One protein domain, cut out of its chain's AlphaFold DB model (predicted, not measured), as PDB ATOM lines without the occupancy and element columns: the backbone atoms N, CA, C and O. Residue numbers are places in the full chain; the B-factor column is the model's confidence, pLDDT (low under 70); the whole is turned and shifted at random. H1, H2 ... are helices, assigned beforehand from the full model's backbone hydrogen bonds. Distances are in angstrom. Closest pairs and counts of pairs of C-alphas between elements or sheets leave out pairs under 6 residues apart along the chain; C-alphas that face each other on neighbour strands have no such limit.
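Overview. This is residues 2 to 88 of the 91 residues of an uncharacterized protein of Pristionchus pacificus (UniProt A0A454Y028). One long helix, H1, sticks out as an arm, residues 2 to 24 standing free, from a compact head of three short helices, H2, H3 and H4, and a long loop, residues 44 to 66. The 87 printed residues hold four named helices, H1 to H4 in order, and no named strand: all helix. The whole is loose, radius of gyration of the C-alphas 17.4 A, spanning 59 by 27 by 20 A.

Along the chain. Find C-alpha 3 at (5.352, -71.563, 57.020); H1, residues 3 to 25, runs 34.0 A from there. Then come H2, residues 34 to 43, and H3, residues 67 to 77. H4, residues 82 to 88, ends at C-alpha 88, (-41.599, -86.093, 69.801).

Arrangement. H2 and H3 touch, closest at the C-alphas of Gly 34 and Thr 72, 5.6 A. H4 is close to H3 but not clearly touching, closest at the C-alphas of Leu 71 and Ile 85, 7.0 A. H1 is apart from H2, H3 and H4. Each O i to N i+4 pair is within hydrogen-bond range in H2 and H4, 18 of 19 in H1 and 5 of 7 in H3.

Size, cuts and confidence. The farthest C-alphas, Ser 2 and Ala 66, are 59.4 A apart. The printed part has no cut; the link from H2 to H3 is long, 23 residues. Look for pLDDT under 70 at residue 2, residues 17 to 27 and residues 59 to 68.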
ATOM      1  N   SER A   2       8.406 -73.213  60.442       68.12
ATOM      2  CA  SER A   2       8.124 -73.401  59.012       68.12
ATOM      3  C   SER A   2       6.729 -72.893  58.649       68.12
ATOM      4  O   SER A   2       5.760 -73.252  59.311       68.12
ATOM      5  N   VAL A   3       6.613 -72.126  57.560       75.81
ATOM      6  CA  VAL A   3       5.352 -71.563  57.020       75.81
ATOM      7  C   VAL A   3       4.243 -72.623  56.878       75.81
ATOM      8  O   VAL A   3       3.073 -72.353  57.133       75.81
ATOM      9  N   LYS A   4       4.627 -73.872  56.582       76.00
ATOM     10  CA  LYS A   4       3.731 -75.039  56.511       76.00
ATOM     11  C   LYS A   4       3.010 -75.346  57.833       76.00
ATOM     12  O   LYS A   4       1.848 -75.732  57.811       76.00
ATOM     13  N   LEU A   5       3.673 -75.149  58.976       78.62
ATOM     14  CA  LEU A   5       3.091 -75.387  60.301       78.62
ATOM     15  C   LEU A   5       2.063 -74.301  60.659       78.62
ATOM     16  O   LEU A   5       1.024 -74.603  61.232       78.62
ATOM     17  N   ALA A   6       2.316 -73.050  60.255       80.62
ATOM     18  CA  ALA A   6       1.382 -71.946  60.461       80.62
ATOM     19  C   ALA A   6       0.089 -72.120  59.642       80.62
ATOM     20  O   ALA A   6      -0.998 -71.894  60.163       80.62
ATOM     21  N   HIS A   7       0.186 -72.574  58.387       77.50
ATOM     22  CA  HIS A   7      -0.996 -72.841  57.557       77.50
ATOM     23  C   HIS A   7      -1.848 -73.997  58.088       77.50
ATOM     24  O   HIS A   7      -3.071 -73.881  58.098       77.50
ATOM     25  N   LEU A   8      -1.223 -75.074  58.577       81.00
ATOM     26  CA  LEU A   8      -1.952 -76.186  59.192       81.00
ATOM     27  C   LEU A   8      -2.734 -75.730  60.427       81.00
ATOM     28  O   LEU A   8      -3.914 -76.048  60.528       81.00
ATOM     29  N   LEU A   9      -2.115 -74.929  61.303       81.00
ATOM     30  CA  LEU A   9      -2.764 -74.411  62.512       81.00
ATOM     31  C   LEU A   9      -3.965 -73.511  62.193       81.00
ATOM     32  O   LEU A   9      -5.035 -73.684  62.782       81.00
ATOM     33  N   ILE A  10      -3.814 -72.596  61.230       84.00
ATOM     34  CA  ILE A  10      -4.903 -71.716  60.778       84.00
ATOM     35  C   ILE A  10      -6.049 -72.544  60.189       84.00
ATOM     36  O   ILE A  10      -7.205 -72.325  60.543       84.00
ATOM     37  N   PHE A  11      -5.742 -73.532  59.345       79.12
ATOM     38  CA  PHE A  11      -6.763 -74.386  58.742       79.12
ATOM     39  C   PHE A  11      -7.537 -75.177  59.806       79.12
ATOM     40  O   PHE A  11      -8.765 -75.200  59.780       79.12
ATOM     41  N   SER A  12      -6.848 -75.747  60.800       75.25
ATOM     42  CA  SER A  12      -7.505 -76.438  61.917       75.25
ATOM     43  C   SER A  12      -8.376 -75.516  62.780       75.25
ATOM     44  O   SER A  12      -9.460 -75.929  63.185       75.25
ATOM     45  N   LEU A  13      -7.963 -74.266  63.020       78.12
ATOM     46  CA  LEU A  13      -8.765 -73.286  63.768       78.12
ATOM     47  C   LEU A  13     -10.040 -72.887  63.014       78.12
ATOM     48  O   LEU A  13     -11.103 -72.769  63.626       78.12
ATOM     49  N   ILE A  14      -9.954 -72.715  61.691       78.81
ATOM     50  CA  ILE A  14     -11.110 -72.399  60.842       78.81
ATOM     51  C   ILE A  14     -12.101 -73.567  60.849       78.81
ATOM     52  O   ILE A  14     -13.283 -73.361  61.112       78.81
ATOM     53  N   VAL A  15     -11.623 -74.799  60.635       76.75
ATOM     54  CA  VAL A  15     -12.481 -75.995  60.634       76.75
ATOM     55  C   VAL A  15     -13.157 -76.194  61.994       76.75
ATOM     56  O   VAL A  15     -14.367 -76.403  62.038       76.75
ATOM     57  N   ALA A  16     -12.423 -76.060  63.103       71.94
ATOM     58  CA  ALA A  16     -12.998 -76.169  64.446       71.94
ATOM     59  C   ALA A  16     -14.079 -75.105  64.707       71.94
ATOM     60  O   ALA A  16     -15.140 -75.414  65.248       71.94
ATOM     61  N   SER A  17     -13.839 -73.867  64.264       68.56
ATOM     62  CA  SER A  17     -14.805 -72.772  64.398       68.56
ATOM     63  C   SER A  17     -16.076 -73.034  63.587       68.56
ATOM     64  O   SER A  17     -17.173 -72.811  64.091       68.56
ATOM     65  N   CYS A  18     -15.958 -73.559  62.361       68.25
ATOM     66  CA  CYS A  18     -17.108 -73.901  61.519       68.25
ATOM     67  C   CYS A  18     -17.979 -75.016  62.120       68.25
ATOM     68  O   CYS A  18     -19.202 -74.922  62.062       68.25
ATOM     69  N   VAL A  19     -17.368 -76.041  62.723       67.25
ATOM     70  CA  VAL A  19     -18.106 -77.147  63.361       67.25
ATOM     71  C   VAL A  19     -18.838 -76.670  64.616       67.25
ATOM     72  O   VAL A  19     -20.025 -76.952  64.784       67.25
ATOM     73  N   ALA A  20     -18.172 -75.867  65.454       62.22
ATOM     74  CA  ALA A  20     -18.824 -75.223  66.593       62.22
ATOM     75  C   ALA A  20     -20.000 -74.345  66.135       62.22
ATOM     76  O   ALA A  20     -21.025 -74.276  66.815       62.22
ATOM     77  N   LEU A  21     -19.872 -73.721  64.954       59.44
ATOM     78  CA  LEU A  21     -20.896 -72.855  64.388       59.44
ATOM     79  C   LEU A  21     -22.205 -73.589  64.053       59.44
ATOM     80  O   LEU A  21     -23.300 -73.133  64.368       59.44
ATOM     81  N   THR A  22     -22.091 -74.769  63.457       60.94
ATOM     82  CA  THR A  22     -23.256 -75.591  63.116       60.94
ATOM     83  C   THR A  22     -23.934 -76.203  64.339       60.94
ATOM     84  O   THR A  22     -25.140 -76.446  64.327       60.94
ATOM     85  N   GLU A  23     -23.179 -76.436  65.414       57.78
ATOM     86  CA  GLU A  23     -23.719 -77.024  66.635       57.78
ATOM     87  C   GLU A  23     -24.535 -76.006  67.446       57.78
ATOM     88  O   GLU A  23     -25.588 -76.362  67.976       57.78
ATOM     89  N   TRP A  24     -24.144 -74.723  67.500       58.09
ATOM     90  CA  TRP A  24     -24.933 -73.717  68.232       58.09
ATOM     91  C   TRP A  24     -26.255 -73.364  67.546       58.09
ATOM     92  O   TRP A  24     -27.243 -73.128  68.247       58.09
ATOM     93  N   GLU A  25     -26.319 -73.372  66.210       60.06
ATOM     94  CA  GLU A  25     -27.585 -73.170  65.489       60.06
ATOM     95  C   GLU A  25     -28.604 -74.270  65.816       60.06
ATOM     96  O   GLU A  25     -29.794 -73.990  65.961       60.06
ATOM     97  N   LEU A  26     -28.141 -75.500  66.060       63.16
ATOM     98  CA  LEU A  26     -28.990 -76.614  66.486       63.16
ATOM     99  C   LEU A  26     -29.563 -76.440  67.908       63.16
ATOM    100  O   LEU A  26     -30.438 -77.191  68.323       63.16
ATOM    101  N   HIS A  27     -29.103 -75.457  68.681       64.19
ATOM    102  CA  HIS A  27     -29.607 -75.200  70.033       64.19
ATOM    103  C   HIS A  27     -30.530 -73.981  70.115       64.19
ATOM    104  O   HIS A  27     -31.170 -73.762  71.152       64.19
ATOM    105  N   GLN A  28     -30.635 -73.200  69.037       73.88
ATOM    106  CA  GLN A  28     -31.492 -72.025  69.016       73.88
ATOM    107  C   GLN A  28     -32.973 -72.427  68.923       73.88
ATOM    108  O   GLN A  28     -33.341 -73.355  68.196       73.88
ATOM    109  N   PRO A  29     -33.858 -71.747  69.674       75.81
ATOM    110  CA  PRO A  29     -35.290 -71.928  69.519       75.81
ATOM    111  C   PRO A  29     -35.709 -71.445  68.129       75.81
ATOM    112  O   PRO A  29     -35.491 -70.295  67.757       75.81
ATOM    113  N   MET A  30     -36.359 -72.319  67.376       79.56
ATOM    114  CA  MET A  30     -36.844 -72.031  66.035       79.56
ATOM    115  C   MET A  30     -38.368 -72.088  65.992       79.56
ATOM    116  O   MET A  30     -39.010 -72.865  66.699       79.56
ATOM    117  N   ARG A  31     -38.954 -71.263  65.126       80.25
ATOM    118  CA  ARG A  31     -40.388 -71.282  64.835       80.25
ATOM    119  C   ARG A  31     -40.577 -71.601  63.363       80.25
ATOM    120  O   ARG A  31     -40.534 -70.719  62.508       80.25
ATOM    121  N   MET A  32     -40.727 -72.887  63.068       81.81
ATOM    122  CA  MET A  32     -40.945 -73.383  61.714       81.81
ATOM    123  C   MET A  32     -42.222 -74.211  61.675       81.81
ATOM    124  O   MET A  32     -42.515 -74.972  62.590       81.81
ATOM    125  N   CYS A  33     -42.964 -74.085  60.578       82.50
ATOM    126  CA  CYS A  33     -44.248 -74.750  60.393       82.50
ATOM    127  C   CYS A  33     -44.259 -75.568  59.100       82.50
ATOM    128  O   CYS A  33     -43.615 -75.202  58.106       82.50
ATOM    129  N   GLY A  34     -45.037 -76.652  59.096       79.81
ATOM    130  CA  GLY A  34     -45.356 -77.424  57.900       79.81
ATOM    131  C   GLY A  34     -44.110 -77.917  57.164       79.81
ATOM    132  O   GLY A  34     -43.230 -78.545  57.747       79.81
ATOM    133  N   LYS A  35     -44.017 -77.616  55.863       81.69
ATOM    134  CA  LYS A  35     -42.953 -78.134  54.987       81.69
ATOM    135  C   LYS A  35     -41.544 -77.694  55.403       81.69
ATOM    136  O   LYS A  35     -40.618 -78.477  55.234       81.69
ATOM    137  N   LYS A  36     -41.375 -76.475  55.936       83.56
ATOM    138  CA  LYS A  36     -40.054 -75.968  56.357       83.56
ATOM    139  C   LYS A  36     -39.526 -76.728  57.568       83.56
ATOM    140  O   LYS A  36     -38.403 -77.211  57.530       83.56
ATOM    141  N   LEU A  37     -40.375 -76.896  58.585       83.06
ATOM    142  CA  LEU A  37     -40.064 -77.727  59.746       83.06
ATOM    143  C   LEU A  37     -39.715 -79.143  59.301       83.06
ATOM    144  O   LEU A  37     -38.718 -79.704  59.729       83.06
ATOM    145  N   LEU A  38     -40.512 -79.700  58.394       80.19
ATOM    146  CA  LEU A  38     -40.293 -81.055  57.922       80.19
ATOM    147  C   LEU A  38     -38.956 -81.242  57.216       80.19
ATOM    148  O   LEU A  38     -38.273 -82.234  57.443       80.19
ATOM    149  N   GLN A  39     -38.611 -80.295  56.346       82.56
ATOM    150  CA  GLN A  39     -37.345 -80.318  55.637       82.56
ATOM    151  C   GLN A  39     -36.186 -80.240  56.631       82.56
ATOM    152  O   GLN A  39     -35.303 -81.080  56.568       82.56
ATOM    153  N   PHE A  40     -36.279 -79.362  57.632       84.50
ATOM    154  CA  PHE A  40     -35.295 -79.270  58.707       84.50
ATOM    155  C   PHE A  40     -35.127 -80.589  59.485       84.50
ATOM    156  O   PHE A  40     -34.009 -81.043  59.703       84.50
ATOM    157  N   VAL A  41     -36.226 -81.252  59.865       82.31
ATOM    158  CA  VAL A  41     -36.169 -82.547  60.573       82.31
ATOM    159  C   VAL A  41     -35.460 -83.623  59.749       82.31
ATOM    160  O   VAL A  41     -34.699 -84.407  60.315       82.31
ATOM    161  N   MET A  42     -35.699 -83.657  58.433       80.69
ATOM    162  CA  MET A  42     -35.047 -84.602  57.521       80.69
ATOM    163  C   MET A  42     -33.575 -84.253  57.288       80.69
ATOM    164  O   MET A  42     -32.734 -85.143  57.339       80.69
ATOM    165  N   ASP A  43     -33.260 -82.976  57.061       84.06
ATOM    166  CA  ASP A  43     -31.903 -82.511  56.757       84.06
ATOM    167  C   ASP A  43     -30.955 -82.708  57.950       84.06
ATOM    168  O   ASP A  43     -29.781 -83.024  57.768       84.06
ATOM    169  N   HIS A  44     -31.474 -82.573  59.176       80.38
ATOM    170  CA  HIS A  44     -30.714 -82.758  60.417       80.38
ATOM    171  C   HIS A  44     -30.876 -84.146  61.056       80.38
ATOM    172  O   HIS A  44     -30.343 -84.387  62.148       80.38
ATOM    173  N   ASP A  45     -31.615 -85.039  60.393       81.88
ATOM    174  CA  ASP A  45     -31.899 -86.411  60.818       81.88
ATOM    175  C   ASP A  45     -32.250 -86.479  62.321       81.88
ATOM    176  O   ASP A  45     -31.558 -87.084  63.144       81.88
ATOM    177  N   LEU A  46     -33.273 -85.712  62.724       79.50
ATOM    178  CA  LEU A  46     -33.616 -85.515  64.144       79.50
ATOM    179  C   LEU A  46     -34.459 -86.652  64.733       79.50
ATOM    180  O   LEU A  46     -34.449 -86.838  65.944       79.50
ATOM    181  N   CYS A  47     -35.160 -87.418  63.895       78.88
ATOM    182  CA  CYS A  47     -35.975 -88.567  64.316       78.88
ATOM    183  C   CYS A  47     -35.219 -89.905  64.242       78.88
ATOM    184  O   CYS A  47     -35.824 -90.973  64.133       78.88
ATOM    185  N   ARG A  48     -33.892 -89.855  64.213       77.75
ATOM    186  CA  ARG A  48     -33.045 -91.022  64.001       77.75
ATOM    187  C   ARG A  48     -33.053 -91.936  65.239       77.75
ATOM    188  O   ARG A  48     -33.045 -91.413  66.352       77.75
ATOM    189  N   PRO A  49     -33.050 -93.278  65.097       74.75
ATOM    190  CA  PRO A  49     -33.168 -94.192  66.242       74.75
ATOM    191  C   PRO A  49     -32.057 -94.015  67.291       74.75
ATOM    192  O   PRO A  49     -32.287 -94.193  68.481       74.75
ATOM    193  N   ASP A  50     -30.856 -93.644  66.852       77.69
ATOM    194  CA  ASP A  50     -29.686 -93.329  67.679       77.69
ATOM    195  C   ASP A  50     -29.864 -92.074  68.542       77.69
ATOM    196  O   ASP A  50     -29.182 -91.936  69.551       77.69
ATOM    197  N   LYS A  51     -30.806 -91.192  68.193       74.38
ATOM    198  CA  LYS A  51     -31.144 -89.990  68.971       74.38
ATOM    199  C   LYS A  51     -32.316 -90.198  69.932       74.38
ATOM    200  O   LYS A  51     -32.770 -89.243  70.552       74.38
ATOM    201  N   CYS A  52     -32.808 -91.431  70.053       75.56
ATOM    202  CA  CYS A  52     -33.954 -91.760  70.890       75.56
ATOM    203  C   CYS A  52     -33.609 -92.222  72.313       75.56
ATOM    204  O   CYS A  52     -34.514 -92.672  73.006       75.56
ATOM    205  N   ASP A  53     -32.355 -92.145  72.773       76.56
ATOM    206  CA  ASP A  53     -31.950 -92.522  74.143       76.56
ATOM    207  C   ASP A  53     -32.544 -93.869  74.625       76.56
ATOM    208  O   ASP A  53     -33.032 -94.009  75.746       76.56
ATOM    209  N   GLY A  54     -32.559 -94.879  73.747       74.31
ATOM    210  CA  GLY A  54     -33.105 -96.213  74.040       74.31
ATOM    211  C   GLY A  54     -34.624 -96.366  73.868       74.31
ATOM    212  O   GLY A  54     -35.145 -97.472  74.023       74.31
ATOM    213  N   LYS A  55     -35.340 -95.300  73.501       76.56
ATOM    214  CA  LYS A  55     -36.746 -95.345  73.075       76.56
ATOM    215  C   LYS A  55     -36.874 -95.777  71.620       76.56
ATOM    216  O   LYS A  55     -35.932 -95.664  70.834       76.56
ATOM    217  N   LYS A  56     -38.054 -96.272  71.237       72.69
ATOM    218  CA  LYS A  56     -38.295 -96.630  69.837       72.69
ATOM    219  C   LYS A  56     -38.710 -95.371  69.074       72.69
ATOM    220  O   LYS A  56     -39.608 -94.659  69.524       72.69
ATOM    221  N   PRO A  57     -38.109 -95.090  67.906       74.00
ATOM    222  CA  PRO A  57     -38.613 -94.025  67.060       74.00
ATOM    223  C   PRO A  57     -40.044 -94.377  66.646       74.00
ATOM    224  O   PRO A  57     -40.292 -95.436  66.066       74.00
ATOM    225  N   ILE A  58     -40.983 -93.480  66.940       74.00
ATOM    226  CA  ILE A  58     -42.366 -93.545  66.450       74.00
ATOM    227  C   ILE A  58     -42.339 -93.531  64.921       74.00
ATOM    228  O   ILE A  58     -43.101 -94.230  64.254       74.00
ATOM    229  N   PHE A  59     -41.400 -92.761  64.372       69.56
ATOM    230  CA  PHE A  59     -41.195 -92.589  62.946       69.56
ATOM    231  C   PHE A  59     -39.944 -93.359  62.517       69.56
ATOM    232  O   PHE A  59     -38.844 -92.820  62.473       69.56
ATOM    233  N   THR A  60     -40.100 -94.641  62.178       61.34
ATOM    234  CA  THR A  60     -38.997 -95.464  61.633       61.34
ATOM    235  C   THR A  60     -38.474 -94.937  60.296       61.34
ATOM    236  O   THR A  60     -37.335 -95.202  59.915       61.34
ATOM    237  N   ARG A  61     -39.306 -94.182  59.569       62.62
ATOM    238  CA  ARG A  61     -38.937 -93.488  58.341       62.62
ATOM    239  C   ARG A  61     -39.813 -92.255  58.198       62.62
ATOM    240  O   ARG A  61     -40.932 -92.362  57.706       62.62
ATOM    241  N   PHE A  62     -39.296 -91.110  58.627       65.12
ATOM    242  CA  PHE A  62     -40.040 -89.856  58.609       65.12
ATOM    243  C   PHE A  62     -40.556 -89.551  57.189       65.12
ATOM    244  O   PHE A  62     -39.776 -89.327  56.258       65.12
ATOM    245  N   ARG A  63     -41.877 -89.622  56.989       61.34
ATOM    246  CA  ARG A  63     -42.562 -89.481  55.697       61.34
ATOM    247  C   ARG A  63     -43.512 -88.284  55.707       61.34
ATOM    248  O   ARG A  63     -44.223 -87.992  56.663       61.34
ATOM    249  N   ARG A  64     -43.555 -87.585  54.567       58.88
ATOM    250  CA  ARG A  64     -44.459 -86.449  54.315       58.88
ATOM    251  C   ARG A  64     -45.922 -86.910  54.410       58.88
ATOM    252  O   ARG A  64     -46.317 -87.807  53.674       58.88
ATOM    253  N   GLY A  65     -46.724 -86.283  55.275       58.44
ATOM    254  CA  GLY A  65     -48.152 -86.587  55.442       58.44
ATOM    255  C   GLY A  65     -48.653 -86.439  56.883       58.44
ATOM    256  O   GLY A  65     -48.774 -85.324  57.385       58.44
ATOM    257  N   ALA A  66     -48.947 -87.554  57.552       58.22
ATOM    258  CA  ALA A  66     -49.598 -87.585  58.870       58.22
ATOM    259  C   ALA A  66     -48.651 -87.333  60.056       58.22
ATOM    260  O   ALA A  66     -49.045 -86.768  61.066       58.22
ATOM    261  N   GLU A  67     -47.379 -87.693  59.924       63.34
ATOM    262  CA  GLU A  67     -46.353 -87.530  60.971       63.34
ATOM    263  C   GLU A  67     -45.995 -86.045  61.179       63.34
ATOM    264  O   GLU A  67     -45.487 -85.612  62.212       63.34
ATOM    265  N   THR A  68     -46.340 -85.232  60.179       66.19
ATOM    266  CA  THR A  68     -46.006 -83.815  60.086       66.19
ATOM    267  C   THR A  68     -46.914 -82.937  60.938       66.19
ATOM    268  O   THR A  68     -46.480 -81.876  61.383       66.19
ATOM    269  N   THR A  69     -48.154 -83.359  61.201       72.50
ATOM    270  CA  THR A  69     -49.138 -82.556  61.942       72.50
ATOM    271  C   THR A  69     -48.833 -82.500  63.432       72.50
ATOM    272  O   THR A  69     -49.015 -81.441  64.025       72.50
ATOM    273  N   VAL A  70     -48.307 -83.574  64.030       78.81
ATOM    274  CA  VAL A  70     -47.923 -83.599  65.455       78.81
ATOM    275  C   VAL A  70     -46.762 -82.639  65.718       78.81
ATOM    276  O   VAL A  70     -46.851 -81.773  66.588       78.81
ATOM    277  N   LEU A  71     -45.709 -82.726  64.902       79.06
ATOM    278  CA  LEU A  71     -44.555 -81.827  64.976       79.06
ATOM    279  C   LEU A  71     -44.922 -80.389  64.623       79.06
ATOM    280  O   LEU A  71     -44.501 -79.465  65.313       79.06
ATOM    281  N   THR A  72     -45.742 -80.187  63.588       80.56
ATOM    282  CA  THR A  72     -46.202 -78.843  63.224       80.56
ATOM    283  C   THR A  72     -47.022 -78.238  64.356       80.56
ATOM    284  O   THR A  72     -46.773 -77.097  64.707       80.56
ATOM    285  N   LYS A  73     -47.927 -78.980  65.000       81.50
ATOM    286  CA  LYS A  73     -48.694 -78.464  66.142       81.50
ATOM    287  C   LYS A  73     -47.793 -78.107  67.328       81.50
ATOM    288  O   LYS A  73     -47.975 -77.066  67.943       81.50
ATOM    289  N   ALA A  74     -46.784 -78.926  67.621       80.19
ATOM    290  CA  ALA A  74     -45.850 -78.640  68.708       80.19
ATOM    291  C   ALA A  74     -44.956 -77.416  68.421       80.19
ATOM    292  O   ALA A  74     -44.777 -76.564  69.290       80.19
ATOM    293  N   CYS A  75     -44.419 -77.314  67.204       83.06
ATOM    294  CA  CYS A  75     -43.334 -76.389  66.862       83.06
ATOM    295  C   CYS A  75     -43.745 -75.162  66.032       83.06
ATOM    296  O   CYS A  75     -42.931 -74.264  65.808       83.06
ATOM    297  N   CYS A  76     -44.989 -75.114  65.549       83.12
ATOM    298  CA  CYS A  76     -45.544 -73.944  64.869       83.12
ATOM    299  C   CYS A  76     -46.209 -72.981  65.857       83.12
ATOM    300  O   CYS A  76     -45.997 -71.761  65.790       83.12
ATOM    301  N   ASP A  77     -46.978 -73.544  66.792       79.88
ATOM    302  CA  ASP A  77     -47.729 -72.787  67.796       79.88
ATOM    303  C   ASP A  77     -46.808 -72.269  68.911       79.88
ATOM    304  O   ASP A  77     -47.078 -71.231  69.514       79.88
ATOM    305  N   SER A  78     -45.673 -72.940  69.136       76.38
ATOM    306  CA  SER A  78     -44.648 -72.545  70.103       76.38
ATOM    307  C   SER A  78     -43.243 -72.694  69.520       76.38
ATOM    308  O   SER A  78     -43.026 -73.501  68.619       76.38
ATOM    309  N   TYR A  79     -42.277 -71.904  70.004       81.00
ATOM    310  CA  TYR A  79     -40.879 -72.078  69.610       81.00
ATOM    311  C   TYR A  79     -40.393 -73.469  70.031       81.00
ATOM    312  O   TYR A  79     -40.465 -73.824  71.207       81.00
ATOM    313  N   CYS A  80     -39.849 -74.231  69.087       80.62
ATOM    314  CA  CYS A  80     -39.263 -75.538  69.352       80.62
ATOM    315  C   CYS A  80     -37.747 -75.468  69.337       80.62
ATOM    316  O   CYS A  80     -37.140 -74.834  68.476       80.62
ATOM    317  N   LYS A  81     -37.133 -76.210  70.253       84.00
ATOM    318  CA  LYS A  81     -35.715 -76.547  70.168       84.00
ATOM    319  C   LYS A  81     -35.562 -77.893  69.451       84.00
ATOM    320  O   LYS A  81     -36.432 -78.751  69.619       84.00
ATOM    321  N   PRO A  82     -34.479 -78.126  68.697       79.25
ATOM    322  CA  PRO A  82     -34.259 -79.396  68.001       79.25
ATOM    323  C   PRO A  82     -34.313 -80.651  68.888       79.25
ATOM    324  O   PRO A  82     -34.816 -81.674  68.434       79.25
ATOM    325  N   TYR A  83     -33.928 -80.584  70.169       78.69
ATOM    326  CA  TYR A  83     -34.096 -81.728  71.084       78.69
ATOM    327  C   TYR A  83     -35.571 -82.093  71.321       78.69
ATOM    328  O   TYR A  83     -35.908 -83.264  71.455       78.69
ATOM    329  N   ARG A  84     -36.477 -81.104  71.331       82.62
ATOM    330  CA  ARG A  84     -37.916 -81.324  71.544       82.62
ATOM    331  C   ARG A  84     -38.520 -82.105  70.383       82.62
ATOM    332  O   ARG A  84     -39.450 -82.875  70.572       82.62
ATOM    333  N   ILE A  85     -37.975 -81.911  69.183       81.38
ATOM    334  CA  ILE A  85     -38.336 -82.687  67.998       81.38
ATOM    335  C   ILE A  85     -37.927 -84.141  68.194       81.38
ATOM    336  O   ILE A  85     -38.770 -85.007  67.998       81.38
ATOM    337  N   ALA A  86     -36.690 -84.404  68.627       79.44
ATOM    338  CA  ALA A  86     -36.237 -85.764  68.914       79.44
ATOM    339  C   ALA A  86     -37.134 -86.442  69.968       79.44
ATOM    340  O   ALA A  86     -37.608 -87.548  69.731       79.44
ATOM    341  N   GLU A  87     -37.495 -85.749  71.056       81.06
ATOM    342  CA  GLU A  87     -38.464 -86.260  72.045       81.06
ATOM    343  C   GLU A  87     -39.814 -86.636  71.416       81.06
ATOM    344  O   GLU A  87     -40.377 -87.675  71.739       81.06
ATOM    345  N   ILE A  88     -40.340 -85.809  70.506       81.69
ATOM    346  CA  ILE A  88     -41.599 -86.093  69.801       81.69
ATOM    347  C   ILE A  88     -41.443 -87.289  68.853       81.69
ATOM    348  O   ILE A  88     -42.397 -88.035  68.649       81.69
TER     349      ILE A  88